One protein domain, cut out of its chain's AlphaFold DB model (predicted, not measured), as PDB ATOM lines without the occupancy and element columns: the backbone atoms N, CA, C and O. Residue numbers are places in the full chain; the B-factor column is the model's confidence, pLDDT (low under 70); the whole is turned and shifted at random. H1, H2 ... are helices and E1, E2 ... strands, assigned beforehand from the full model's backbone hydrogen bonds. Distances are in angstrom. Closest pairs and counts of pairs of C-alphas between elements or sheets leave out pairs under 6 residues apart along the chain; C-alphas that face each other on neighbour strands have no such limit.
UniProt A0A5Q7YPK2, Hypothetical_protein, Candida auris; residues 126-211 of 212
ATOM      1  N   THR A 126      16.366 161.684 165.883       49.41
ATOM      2  CA  THR A 126      16.531 161.951 164.450       49.41
ATOM      3  C   THR A 126      17.850 162.677 164.205       49.41
ATOM      4  O   THR A 126      18.023 163.838 164.577       49.41
ATOM      5  N   ALA A 127      18.806 161.991 163.576       48.78
ATOM      6  CA  ALA A 127      20.097 162.571 163.218       48.78
ATOM      7  C   ALA A 127      20.131 162.911 161.723       48.78
ATOM      8  O   ALA A 127      19.738 162.111 160.870       48.78
ATOM      9  N   LYS A 128      20.649 164.096 161.385       54.22
ATOM     10  CA  LYS A 128      21.086 164.417 160.016       54.22
ATOM     11  C   LYS A 128      22.327 163.581 159.670       54.22
ATOM     12  O   LYS A 128      23.141 163.325 160.549       54.22
ATOM     13  N   PRO A 129      22.600 163.354 158.379       60.34
ATOM     14  CA  PRO A 129      22.528 162.070 157.661       60.34
ATOM     15  C   PRO A 129      23.229 160.846 158.283       60.34
ATOM     16  O   PRO A 129      23.056 159.739 157.781       60.34
ATOM     17  N   VAL A 130      24.026 161.003 159.340       66.25
ATOM     18  CA  VAL A 130      24.756 159.913 159.992       66.25
ATOM     19  C   VAL A 130      24.567 160.035 161.507       66.25
ATOM     20  O   VAL A 130      24.859 161.098 162.056       66.25
ATOM     21  N   PRO A 131      24.099 158.980 162.194       75.12
ATOM     22  CA  PRO A 131      23.956 159.007 163.641       75.12
ATOM     23  C   PRO A 131      25.307 159.141 164.335       75.12
ATOM     24  O   PRO A 131      26.324 158.595 163.902       75.12
ATOM     25  N   THR A 132      25.301 159.833 165.464       77.69
ATOM     26  CA  THR A 132      26.436 159.866 166.380       77.69
ATOM     27  C   THR A 132      26.602 158.520 167.090       77.69
ATOM     28  O   THR A 132      25.655 157.749 167.249       77.69
ATOM     29  N   LEU A 133      27.810 158.248 167.593       78.06
ATOM     30  CA  LEU A 133      28.071 157.054 168.408       78.06
ATOM     31  C   LEU A 133      27.153 156.989 169.640       78.06
ATOM     32  O   LEU A 133      26.667 155.919 169.989       78.06
ATOM     33  N   ALA A 134      26.846 158.138 170.249       76.38
ATOM     34  CA  ALA A 134      25.935 158.213 171.387       76.38
ATOM     35  C   ALA A 134      24.498 157.803 171.017       76.38
ATOM     36  O   ALA A 134      23.842 157.101 171.784       76.38
ATOM     37  N   GLU A 135      24.005 158.206 169.844       75.25
ATOM     38  CA  GLU A 135      22.677 157.815 169.356       75.25
ATOM     39  C   GLU A 135      22.613 156.326 169.006       75.25
ATOM     40  O   GLU A 135      21.618 155.670 169.322       75.25
ATOM     41  N   LEU A 136      23.686 155.772 168.429       80.00
ATOM     42  CA  LEU A 136      23.810 154.334 168.174       80.00
ATOM     43  C   LEU A 136      23.805 153.531 169.479       80.00
ATOM     44  O   LEU A 136      23.055 152.561 169.593       80.00
ATOM     45  N   ASP A 137      24.563 153.971 170.484       82.44
ATOM     46  CA  ASP A 137      24.601 153.336 171.803       82.44
ATOM     47  C   ASP A 137      23.231 153.364 172.487       82.44
ATOM     48  O   ASP A 137      22.806 152.381 173.099       82.44
ATOM     49  N   ILE A 138      22.511 154.484 172.390       84.56
ATOM     50  CA  ILE A 138      21.156 154.601 172.938       84.56
ATOM     51  C   ILE A 138      20.193 153.688 172.170       84.56
ATOM     52  O   ILE A 138      19.414 152.972 172.797       84.56
ATOM     53  N   CYS A 139      20.264 153.661 170.838       85.00
ATOM     54  CA  CYS A 139      19.434 152.785 170.016       85.00
ATOM     55  C   CYS A 139      19.659 151.303 170.363       85.00
ATOM     56  O   CYS A 139      18.696 150.564 170.584       85.00
ATOM     57  N   ALA A 140      20.920 150.891 170.535       86.50
ATOM     58  CA  ALA A 140      21.289 149.543 170.954       86.50
ATOM     59  C   ALA A 140      20.774 149.207 172.364       86.50
ATOM     60  O   ALA A 140      20.188 148.142 172.570       86.50
ATOM     61  N   LYS A 141      20.898 150.134 173.329       87.69
ATOM     62  CA  LYS A 141      20.336 149.978 174.688       87.69
ATOM     63  C   LYS A 141      18.820 149.795 174.678       87.69
ATOM     64  O   LYS A 141      18.281 149.074 175.515       87.69
ATOM     65  N   LEU A 142      18.131 150.426 173.730       85.94
ATOM     66  CA  LEU A 142      16.686 150.297 173.538       85.94
ATOM     67  C   LEU A 142      16.289 149.045 172.738       85.94
ATOM     68  O   LEU A 142      15.100 148.851 172.488       85.94
ATOM     69  N   LYS A 143      17.250 148.192 172.349       86.19
ATOM     70  CA  LYS A 143      17.051 147.053 171.432       86.19
ATOM     71  C   LYS A 143      16.397 147.479 170.106       86.19
ATOM     72  O   LYS A 143      15.652 146.710 169.502       86.19
ATOM     73  N   GLY A 144      16.639 148.719 169.684       86.81
ATOM     74  CA  GLY A 144      16.165 149.266 168.420       86.81
ATOM     75  C   GLY A 144      17.115 148.955 167.268       86.81
ATOM     76  O   GLY A 144      18.288 148.638 167.468       86.81
ATOM     77  N   LYS A 145      16.595 149.066 166.048       88.88
ATOM     78  CA  LYS A 145      17.364 149.062 164.804       88.88
ATOM     79  C   LYS A 145      17.325 150.470 164.205       88.88
ATOM     80  O   LYS A 145      16.300 151.153 164.273       88.88
ATOM     81  N   GLY A 146      18.455 150.906 163.657       88.19
ATOM     82  CA  GLY A 146      18.573 152.185 162.962       88.19
ATOM     83  C   GLY A 146      18.205 152.047 161.488       88.19
ATOM     84  O   GLY A 146      18.611 151.077 160.852       88.19
ATOM     85  N   TYR A 147      17.476 153.022 160.957       89.94
ATOM     86  CA  TYR A 147      17.074 153.087 159.554       89.94
ATOM     87  C   TYR A 147      17.233 154.506 159.017       89.94
ATOM     88  O   TYR A 147      17.261 155.471 159.778       89.94
ATOM     89  N   TRP A 148      17.301 154.632 157.695       87.81
ATOM     90  CA  TRP A 148      17.268 155.905 156.983       87.81
ATOM     91  C   TRP A 148      15.956 156.041 156.224       87.81
ATOM     92  O   TRP A 148      15.510 155.086 155.593       87.81
ATOM     93  N   ASN A 149      15.342 157.219 156.267       89.19
ATOM     94  CA  ASN A 149      14.198 157.540 155.414       89.19
ATOM     95  C   ASN A 149      14.661 158.072 154.042       89.19
ATOM     96  O   ASN A 149      15.842 158.355 153.830       89.19
ATOM     97  N   ARG A 150      13.734 158.265 153.094       88.06
ATOM     98  CA  ARG A 150      14.053 158.831 151.764       88.06
ATOM     99  C   ARG A 150      14.646 160.244 151.813       88.06
ATOM    100  O   ARG A 150      15.410 160.606 150.922       88.06
ATOM    101  N   LYS A 151      14.374 161.012 152.875       86.06
ATOM    102  CA  LYS A 151      14.975 162.337 153.114       86.06
ATOM    103  C   LYS A 151      16.436 162.259 153.582       86.06
ATOM    104  O   LYS A 151      17.090 163.294 153.679       86.06
ATOM    105  N   GLY A 152      16.951 161.057 153.848       81.31
ATOM    106  CA  GLY A 152      18.303 160.835 154.356       81.31
ATOM    107  C   GLY A 152      18.437 161.073 155.856       81.31
ATOM    108  O   GLY A 152      19.550 161.210 156.353       81.31
ATOM    109  N   GLU A 153      17.328 161.138 156.588       86.06
ATOM    110  CA  GLU A 153      17.321 161.270 158.040       86.06
ATOM    111  C   GLU A 153      17.419 159.883 158.666       86.06
ATOM    112  O   GLU A 153      16.669 158.967 158.310       86.06
ATOM    113  N   TRP A 154      18.352 159.735 159.603       85.50
ATOM    114  CA  TRP A 154      18.462 158.523 160.394       85.50
ATOM    115  C   TRP A 154      17.473 158.567 161.554       85.50
ATOM    116  O   TRP A 154      17.331 159.601 162.210       85.50
ATOM    117  N   PHE A 155      16.838 157.436 161.840       87.31
ATOM    118  CA  PHE A 155      15.985 157.256 163.007       87.31
ATOM    119  C   PHE A 155      16.146 155.852 163.595       87.31
ATOM    120  O   PHE A 155      16.476 154.890 162.898       87.31
ATOM    121  N   CYS A 156      15.880 155.725 164.893       87.62
ATOM    122  CA  CYS A 156      15.878 154.448 165.597       87.62
ATOM    123  C   CYS A 156      14.447 153.987 165.887       87.62
ATOM    124  O   CYS A 156      13.626 154.754 166.391       87.62
ATOM    125  N   THR A 157      14.147 152.713 165.639       87.38
ATOM    126  CA  THR A 157      12.859 152.114 166.008       87.38
ATOM    127  C   THR A 157      13.022 150.670 166.464       87.38
ATOM    128  O   THR A 157      13.914 149.946 166.030       87.38
ATOM    129  N   THR A 158      12.160 150.237 167.379       85.56
ATOM    130  CA  THR A 158      12.089 148.847 167.857       85.56
ATOM    131  C   THR A 158      11.257 147.952 166.941       85.56
ATOM    132  O   THR A 158      11.250 146.735 167.117       85.56
ATOM    133  N   ARG A 159      10.538 148.540 165.978       83.56
ATOM    134  CA  ARG A 159       9.718 147.820 164.998       83.56
ATOM    135  C   ARG A 159      10.545 147.524 163.753       83.56
ATOM    136  O   ARG A 159      11.426 148.298 163.384       83.56
ATOM    137  N   ASP A 160      10.262 146.398 163.111       80.88
ATOM    138  CA  ASP A 160      10.866 146.089 161.820       80.88
ATOM    139  C   ASP A 160      10.072 146.799 160.715       80.88
ATOM    140  O   ASP A 160       8.884 146.535 160.548       80.88
ATOM    141  N   VAL A 161      10.714 147.746 160.027       80.69
ATOM    142  CA  VAL A 161      10.107 148.611 158.990       80.69
ATOM    143  C   VAL A 161      10.606 148.262 157.586       80.69
ATOM    144  O   VAL A 161      10.276 148.934 156.614       80.69
ATOM    145  N   THR A 162      11.398 147.194 157.459       68.31
ATOM    146  CA  THR A 162      12.068 146.789 156.210       68.31
ATOM    147  C   THR A 162      11.119 146.398 155.071       68.31
ATOM    148  O   THR A 162      11.559 146.292 153.930       68.31
ATOM    149  N   VAL A 163       9.830 146.188 155.353       64.25
ATOM    150  CA  VAL A 163       8.852 145.641 154.395       64.25
ATOM    151  C   VAL A 163       8.089 146.730 153.624       64.25
ATOM    152  O   VAL A 163       7.433 146.433 152.629       64.25
ATOM    153  N   GLU A 164       8.179 147.999 154.028       68.62
ATOM    154  CA  GLU A 164       7.400 149.076 153.406       68.62
ATOM    155  C   GLU A 164       8.122 149.651 152.168       68.62
ATOM    156  O   GLU A 164       9.147 150.335 152.264       68.62
ATOM    157  N   GLY A 165       7.597 149.348 150.975       74.62
ATOM    158  CA  GLY A 165       8.119 149.823 149.694       74.62
ATOM    159  C   GLY A 165       7.011 150.194 148.711       74.62
ATOM    160  O   GLY A 165       5.962 149.555 148.675       74.62
ATOM    161  N   ASP A 166       7.282 151.211 147.892       79.81
ATOM    162  CA  ASP A 166       6.388 151.677 146.827       79.81
ATOM    163  C   ASP A 166       6.926 151.276 145.444       79.81
ATOM    164  O   ASP A 166       7.986 150.661 145.308       79.81
ATOM    165  N   GLN A 167       6.242 151.718 144.383       80.25
ATOM    166  CA  GLN A 167       6.682 151.560 142.989       80.25
ATOM    167  C   GLN A 167       8.079 152.160 142.723       80.25
ATOM    168  O   GLN A 167       8.775 151.729 141.810       80.25
ATOM    169  N   GLN A 168       8.506 153.136 143.531       79.06
ATOM    170  CA  GLN A 168       9.796 153.831 143.439       79.06
ATOM    171  C   GLN A 168      10.879 153.221 144.353       79.06
ATOM    172  O   GLN A 168      11.978 153.771 144.484       79.06
ATOM    173  N   GLY A 169      10.585 152.075 144.976       83.50
ATOM    174  CA  GLY A 169      11.499 151.324 145.830       83.50
ATOM    175  C   GLY A 169      11.197 151.459 147.328       83.50
ATOM    176  O   GLY A 169      10.128 151.942 147.716       83.50
ATOM    177  N   PRO A 170      12.125 151.021 148.195       87.12
ATOM    178  CA  PRO A 170      11.920 151.024 149.643       87.12
ATOM    179  C   PRO A 170      11.717 152.442 150.204       87.12
ATOM    180  O   PRO A 170      12.262 153.423 149.686       87.12
ATOM    181  N   ILE A 171      10.891 152.557 151.246       88.38
ATOM    182  CA  ILE A 171      10.661 153.811 151.987       88.38
ATOM    183  C   ILE A 171      11.750 154.005 153.051       88.38
ATOM    184  O   ILE A 171      12.210 155.127 153.289       88.38
ATOM    185  N   TYR A 172      12.202 152.896 153.640       90.00
ATOM    186  CA  TYR A 172      13.219 152.857 154.682       90.00
ATOM    187  C   TYR A 172      14.408 151.986 154.272       90.00
ATOM    188  O   TYR A 172      14.244 150.926 153.670       90.00
ATOM    189  N   PHE A 173      15.613 152.424 154.625       89.19
ATOM    190  CA  PHE A 173      16.872 151.764 154.284       89.19
ATOM    191  C   PHE A 173      17.579 151.309 155.558       89.19
ATOM    192  O   PHE A 173      17.667 152.072 156.520       89.19
ATOM    193  N   GLY A 174      18.089 150.076 155.580       87.12
ATOM    194  CA  GLY A 174      18.781 149.528 156.750       87.12
ATOM    195  C   GLY A 174      20.203 150.065 156.901       87.12
ATOM    196  O   GLY A 174      20.741 150.112 158.004       87.12
ATOM    197  N   THR A 175      20.816 150.500 155.799       86.75
ATOM    198  CA  THR A 175      22.158 151.085 155.807       86.75
ATOM    199  C   THR A 175      22.221 152.392 155.023       86.75
ATOM    200  O   THR A 175      21.541 152.573 154.014       86.75
ATOM    201  N   TYR A 176      23.121 153.287 155.438       84.12
ATOM    202  CA  TYR A 176      23.386 154.533 154.712       84.12
ATOM    203  C   TYR A 176      23.816 154.280 153.258       84.12
ATOM    204  O   TYR A 176      23.378 154.972 152.346       84.12
ATOM    205  N   ASN A 177      24.620 153.239 153.016       85.81
ATOM    206  CA  ASN A 177      25.086 152.889 151.672       85.81
ATOM    207  C   ASN A 177      23.941 152.492 150.729       85.81
ATOM    208  O   ASN A 177      24.003 152.783 149.536       85.81
ATOM    209  N   GLU A 178      22.909 151.819 151.239       88.62
ATOM    210  CA  GLU A 178      21.714 151.496 150.454       88.62
ATOM    211  C   GLU A 178      20.943 152.759 150.075       88.62
ATOM    212  O   GLU A 178      20.567 152.904 148.910       88.62
ATOM    213  N   TRP A 179      20.779 153.686 151.025       89.75
ATOM    214  CA  TRP A 179      20.147 154.981 150.777       89.75
ATOM    215  C   TRP A 179      20.924 155.802 149.735       89.75
ATOM    216  O   TRP A 179      20.330 156.232 148.752       89.75
ATOM    217  N   VAL A 180      22.252 155.932 149.862       87.31
ATOM    218  CA  VAL A 180      23.090 156.670 148.887       87.31
ATOM    219  C   VAL A 180      22.969 156.074 147.484       87.31
ATOM    220  O   VAL A 180      22.820 156.800 146.503       87.31
ATOM    221  N   LYS A 181      23.001 154.739 147.363       90.25
ATOM    222  CA  LYS A 181      22.821 154.059 146.070       90.25
ATOM    223  C   LYS A 181      21.432 154.285 145.481       90.25
ATOM    224  O   LYS A 181      21.274 154.217 144.265       90.25
ATOM    225  N   TRP A 182      20.409 154.438 146.315       91.50
ATOM    226  CA  TRP A 182      19.062 154.760 145.860       91.50
ATOM    227  C   TRP A 182      18.952 156.228 145.429       91.50
ATOM    228  O   TRP A 182      18.470 156.476 144.329       91.50
ATOM    229  N   ASP A 183      19.479 157.172 146.214       90.25
ATOM    230  CA  ASP A 183      19.447 158.611 145.907       90.25
ATOM    231  C   ASP A 183      20.203 158.923 144.604       90.25
ATOM    232  O   ASP A 183      19.687 159.634 143.746       90.25
ATOM    233  N   ALA A 184      21.362 158.289 144.380       89.44
ATOM    234  CA  ALA A 184      22.110 158.416 143.128       89.44
ATOM    235  C   ALA A 184      21.309 157.925 141.905       89.44
ATOM    236  O   ALA A 184      21.243 158.617 140.891       89.44
ATOM    237  N   ARG A 185      20.649 156.762 142.018       92.06
ATOM    238  CA  ARG A 185      19.777 156.223 140.957       92.06
ATOM    239  C   ARG A 185      18.567 157.123 140.705       92.06
ATOM    240  O   ARG A 185      18.153 157.292 139.561       92.06
ATOM    241  N   LEU A 186      18.000 157.706 141.761       91.38
ATOM    242  CA  LEU A 186      16.883 158.639 141.650       91.38
ATOM    243  C   LEU A 186      17.310 159.934 140.943       91.38
ATOM    244  O   LEU A 186      16.593 160.418 140.070       91.38
ATOM    245  N   ASP A 187      18.480 160.479 141.277       90.88
ATOM    246  CA  ASP A 187      19.030 161.674 140.632       90.88
ATOM    247  C   ASP A 187      19.339 161.436 139.143       90.88
ATOM    248  O   ASP A 187      19.108 162.327 138.320       90.88
ATOM    249  N   GLU A 188      19.820 160.247 138.775       93.56
ATOM    250  CA  GLU A 188      19.978 159.826 137.375       93.56
ATOM    251  C   GLU A 188      18.626 159.775 136.653       93.56
ATOM    252  O   GLU A 188      18.454 160.452 135.639       93.56
ATOM    253  N   ALA A 189      17.627 159.101 137.230       90.38
ATOM    254  CA  ALA A 189      16.282 159.027 136.658       90.38
ATOM    255  C   ALA A 189      15.625 160.413 136.504       90.38
ATOM    256  O   ALA A 189      14.955 160.689 135.509       90.38
ATOM    257  N   ILE A 190      15.842 161.331 137.455       91.50
ATOM    258  CA  ILE A 190      15.350 162.715 137.366       91.50
ATOM    259  C   ILE A 190      16.038 163.469 136.220       91.50
ATOM    260  O   ILE A 190      15.383 164.250 135.523       91.50
ATOM    261  N   LYS A 191      17.347 163.272 136.022       91.81
ATOM    262  CA  LYS A 191      18.086 163.884 134.906       91.81
ATOM    263  C   LYS A 191      17.585 163.361 133.565       91.81
ATOM    264  O   LYS A 191      17.362 164.169 132.667       91.81
ATOM    265  N   GLU A 192      17.358 162.056 133.450       93.94
ATOM    266  CA  GLU A 192      16.816 161.425 132.244       93.94
ATOM    267  C   GLU A 192      15.394 161.903 131.939       93.94
ATOM    268  O   GLU A 192      15.126 162.345 130.824       93.94
ATOM    269  N   ALA A 193      14.496 161.925 132.929       92.12
ATOM    270  CA  ALA A 193      13.132 162.431 132.755       92.12
ATOM    271  C   ALA A 193      13.122 163.904 132.317       92.12
ATOM    272  O   ALA A 193      12.374 164.298 131.421       92.12
ATOM    273  N   LYS A 194      14.015 164.723 132.895       92.25
ATOM    274  CA  LYS A 194      14.193 166.127 132.504       92.25
ATOM    275  C   LYS A 194      14.707 166.264 131.069       92.25
ATOM    276  O   LYS A 194      14.274 167.176 130.371       92.25
ATOM    277  N   TRP A 195      15.625 165.395 130.647       93.81
ATOM    278  CA  TRP A 195      16.159 165.377 129.284       93.81
ATOM    279  C   TRP A 195      15.103 164.952 128.258       93.81
ATOM    280  O   TRP A 195      14.980 165.569 127.204       93.81
ATOM    281  N   ASN A 196      14.293 163.953 128.605       93.56
ATOM    282  CA  ASN A 196      13.223 163.422 127.760       93.56
ATOM    283  C   ASN A 196      11.969 164.316 127.731       93.56
ATOM    284  O   ASN A 196      11.067 164.077 126.933       93.56
ATOM    285  N   GLY A 197      11.898 165.341 128.588       91.88
ATOM    286  CA  GLY A 197      10.758 166.255 128.675       91.88
ATOM    287  C   GLY A 197       9.505 165.648 129.317       91.88
ATOM    288  O   GLY A 197       8.429 166.234 129.219       91.88
ATOM    289  N   ASP A 198       9.626 164.499 129.985       92.00
ATOM    290  CA  ASP A 198       8.512 163.845 130.666       92.00
ATOM    291  C   ASP A 198       8.270 164.483 132.043       92.00
ATOM    292  O   ASP A 198       8.939 164.213 133.045       92.00
ATOM    293  N   MET A 199       7.299 165.393 132.070       90.12
ATOM    294  CA  MET A 199       6.949 166.166 133.258       90.12
ATOM    295  C   MET A 199       6.202 165.343 134.313       90.12
ATOM    296  O   MET A 199       6.235 165.705 135.493       90.12
ATOM    297  N   GLU A 200       5.528 164.262 133.916       91.50
ATOM    298  CA  GLU A 200       4.727 163.450 134.829       91.50
ATOM    299  C   GLU A 200       5.625 162.544 135.670       91.50
ATOM    300  O   GLU A 200       5.561 162.593 136.905       91.50
ATOM    301  N   THR A 201       6.548 161.820 135.033       89.00
ATOM    302  CA  THR A 201       7.540 161.014 135.762       89.00
ATOM    303  C   THR A 201       8.452 161.884 136.617       89.00
ATOM    304  O   THR A 201       8.700 161.563 137.780       89.00
ATOM    305  N   LEU A 202       8.867 163.053 136.125       89.62
ATOM    306  CA  LEU A 202       9.665 164.000 136.904       89.62
ATOM    307  C   LEU A 202       8.944 164.464 138.182       89.62
ATOM    308  O   LEU A 202       9.571 164.583 139.241       89.62
ATOM    309  N   LYS A 203       7.629 164.708 138.117       90.75
ATOM    310  CA  LYS A 203       6.828 165.067 139.295       90.75
ATOM    311  C   LYS A 203       6.737 163.901 140.280       90.75
ATOM    312  O   LYS A 203       6.909 164.125 141.478       90.75
ATOM    313  N   GLN A 204       6.514 162.680 139.793       90.38
ATOM    314  CA  GLN A 204       6.444 161.476 140.627       90.38
ATOM    315  C   GLN A 204       7.773 161.180 141.335       90.38
ATOM    316  O   GLN A 204       7.779 160.933 142.538       90.38
ATOM    317  N   LEU A 205       8.907 161.284 140.634       89.50
ATOM    318  CA  LEU A 205      10.239 161.061 141.210       89.50
ATOM    319  C   LEU A 205      10.577 162.094 142.297       89.50
ATOM    320  O   LEU A 205      11.122 161.751 143.345       89.50
ATOM    321  N   ARG A 206      10.199 163.363 142.093       88.19
ATOM    322  CA  ARG A 206      10.353 164.408 143.120       88.19
ATOM    323  C   ARG A 206       9.459 164.171 144.333       88.19
ATOM    324  O   ARG A 206       9.913 164.364 145.457       88.19
ATOM    325  N   LEU A 207       8.220 163.731 144.105       88.69
ATOM    326  CA  LEU A 207       7.292 163.340 145.169       88.69
ATOM    327  C   LEU A 207       7.826 162.156 145.978       88.69
ATOM    328  O   LEU A 207       7.744 162.176 147.202       88.69
ATOM    329  N   ALA A 208       8.423 161.165 145.317       85.94
ATOM    330  CA  ALA A 208       9.035 160.025 145.990       85.94
ATOM    331  C   ALA A 208      10.167 160.458 146.935       85.94
ATOM    332  O   ALA A 208      10.290 159.907 148.024       85.94
ATOM    333  N   ARG A 209      10.944 161.490 146.574       84.69
ATOM    334  CA  ARG A 209      11.982 162.068 147.447       84.69
ATOM    335  C   ARG A 209      11.404 162.811 148.656       84.69
ATOM    336  O   ARG A 209      12.004 162.792 149.726       84.69
ATOM    337  N   SER A 210      10.265 163.489 148.493       79.50
ATOM    338  CA  SER A 210       9.643 164.281 149.564       79.50
ATOM    339  C   SER A 210       8.754 163.469 150.507       79.50
ATOM    340  O   SER A 210       8.578 163.867 151.660       79.50
ATOM    341  N   ASN A 211       8.189 162.359 150.030       68.19
ATOM    342  CA  ASN A 211       7.295 161.497 150.796       68.19
ATOM    343  C   ASN A 211       8.100 160.461 151.587       68.19
ATOM    344  O   ASN A 211       8.521 159.437 151.044       68.19
TER     345      ASN A 211
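Overview. This is residues 126 to 211 of the 212 residues of the protein "Hypothetical_protein" of Candida auris (UniProt A0A5Q7YPK2). A loose rod is made of two hairpins end to end: the strand hairpin E1 and E2 with short helix H1 near it at one end, and the long helical hairpin H2 and H3 at the other. The loop 158 to 175 joins them. The printed part has 86 residues with three named helices and two named strands, in the order H1, E1, E2, H2, H3; the class, by the 51 residues in named elements, is mostly helix, the sheet E1 - E2 is antiparallel, and the whole is loose, with a radius of gyration of the C-alphas of 14.9 A and spans of 50 by 22 by 16 A.

Along the chain. H1 is residues 133 to 141, from C-alpha 133 at (28.071, 157.054, 168.408). E1 is 145 to 149 and E2 154 to 157. H2, 176 to 196, is 30.1 A long; H3, 199 to 210, is 16.6 A, ending at (9.643, 164.281, 149.564).

Arrangement. The closest C-alphas of H1 and E2, Cys 139 and Cys 156, are 5.9 A apart. In the hairpin E1 and E2, N 147 and O 155 are 2.9 A apart, within hydrogen-bond range. The closest C-alphas of E1 and H2, Trp 148 and Tyr 176, are 6.7 A apart. H2, with residues 186 to 194 alone, touches H3, closest at the C-alphas of Ala 193 and Leu 202, 5.6 A, at a shallow tilt of 20 degrees, opposite ways. In H1, H2 and H3 every O i to N i+4 pair is within range.

Size, cuts and confidence. The C-alphas farthest apart, Lys 141 and Gly 197, are 49.7 A apart. The printed part has no cut; the link E2 to H2 is long. Model pLDDT is under 70 at 126 to 130, 162 to 164 and 211.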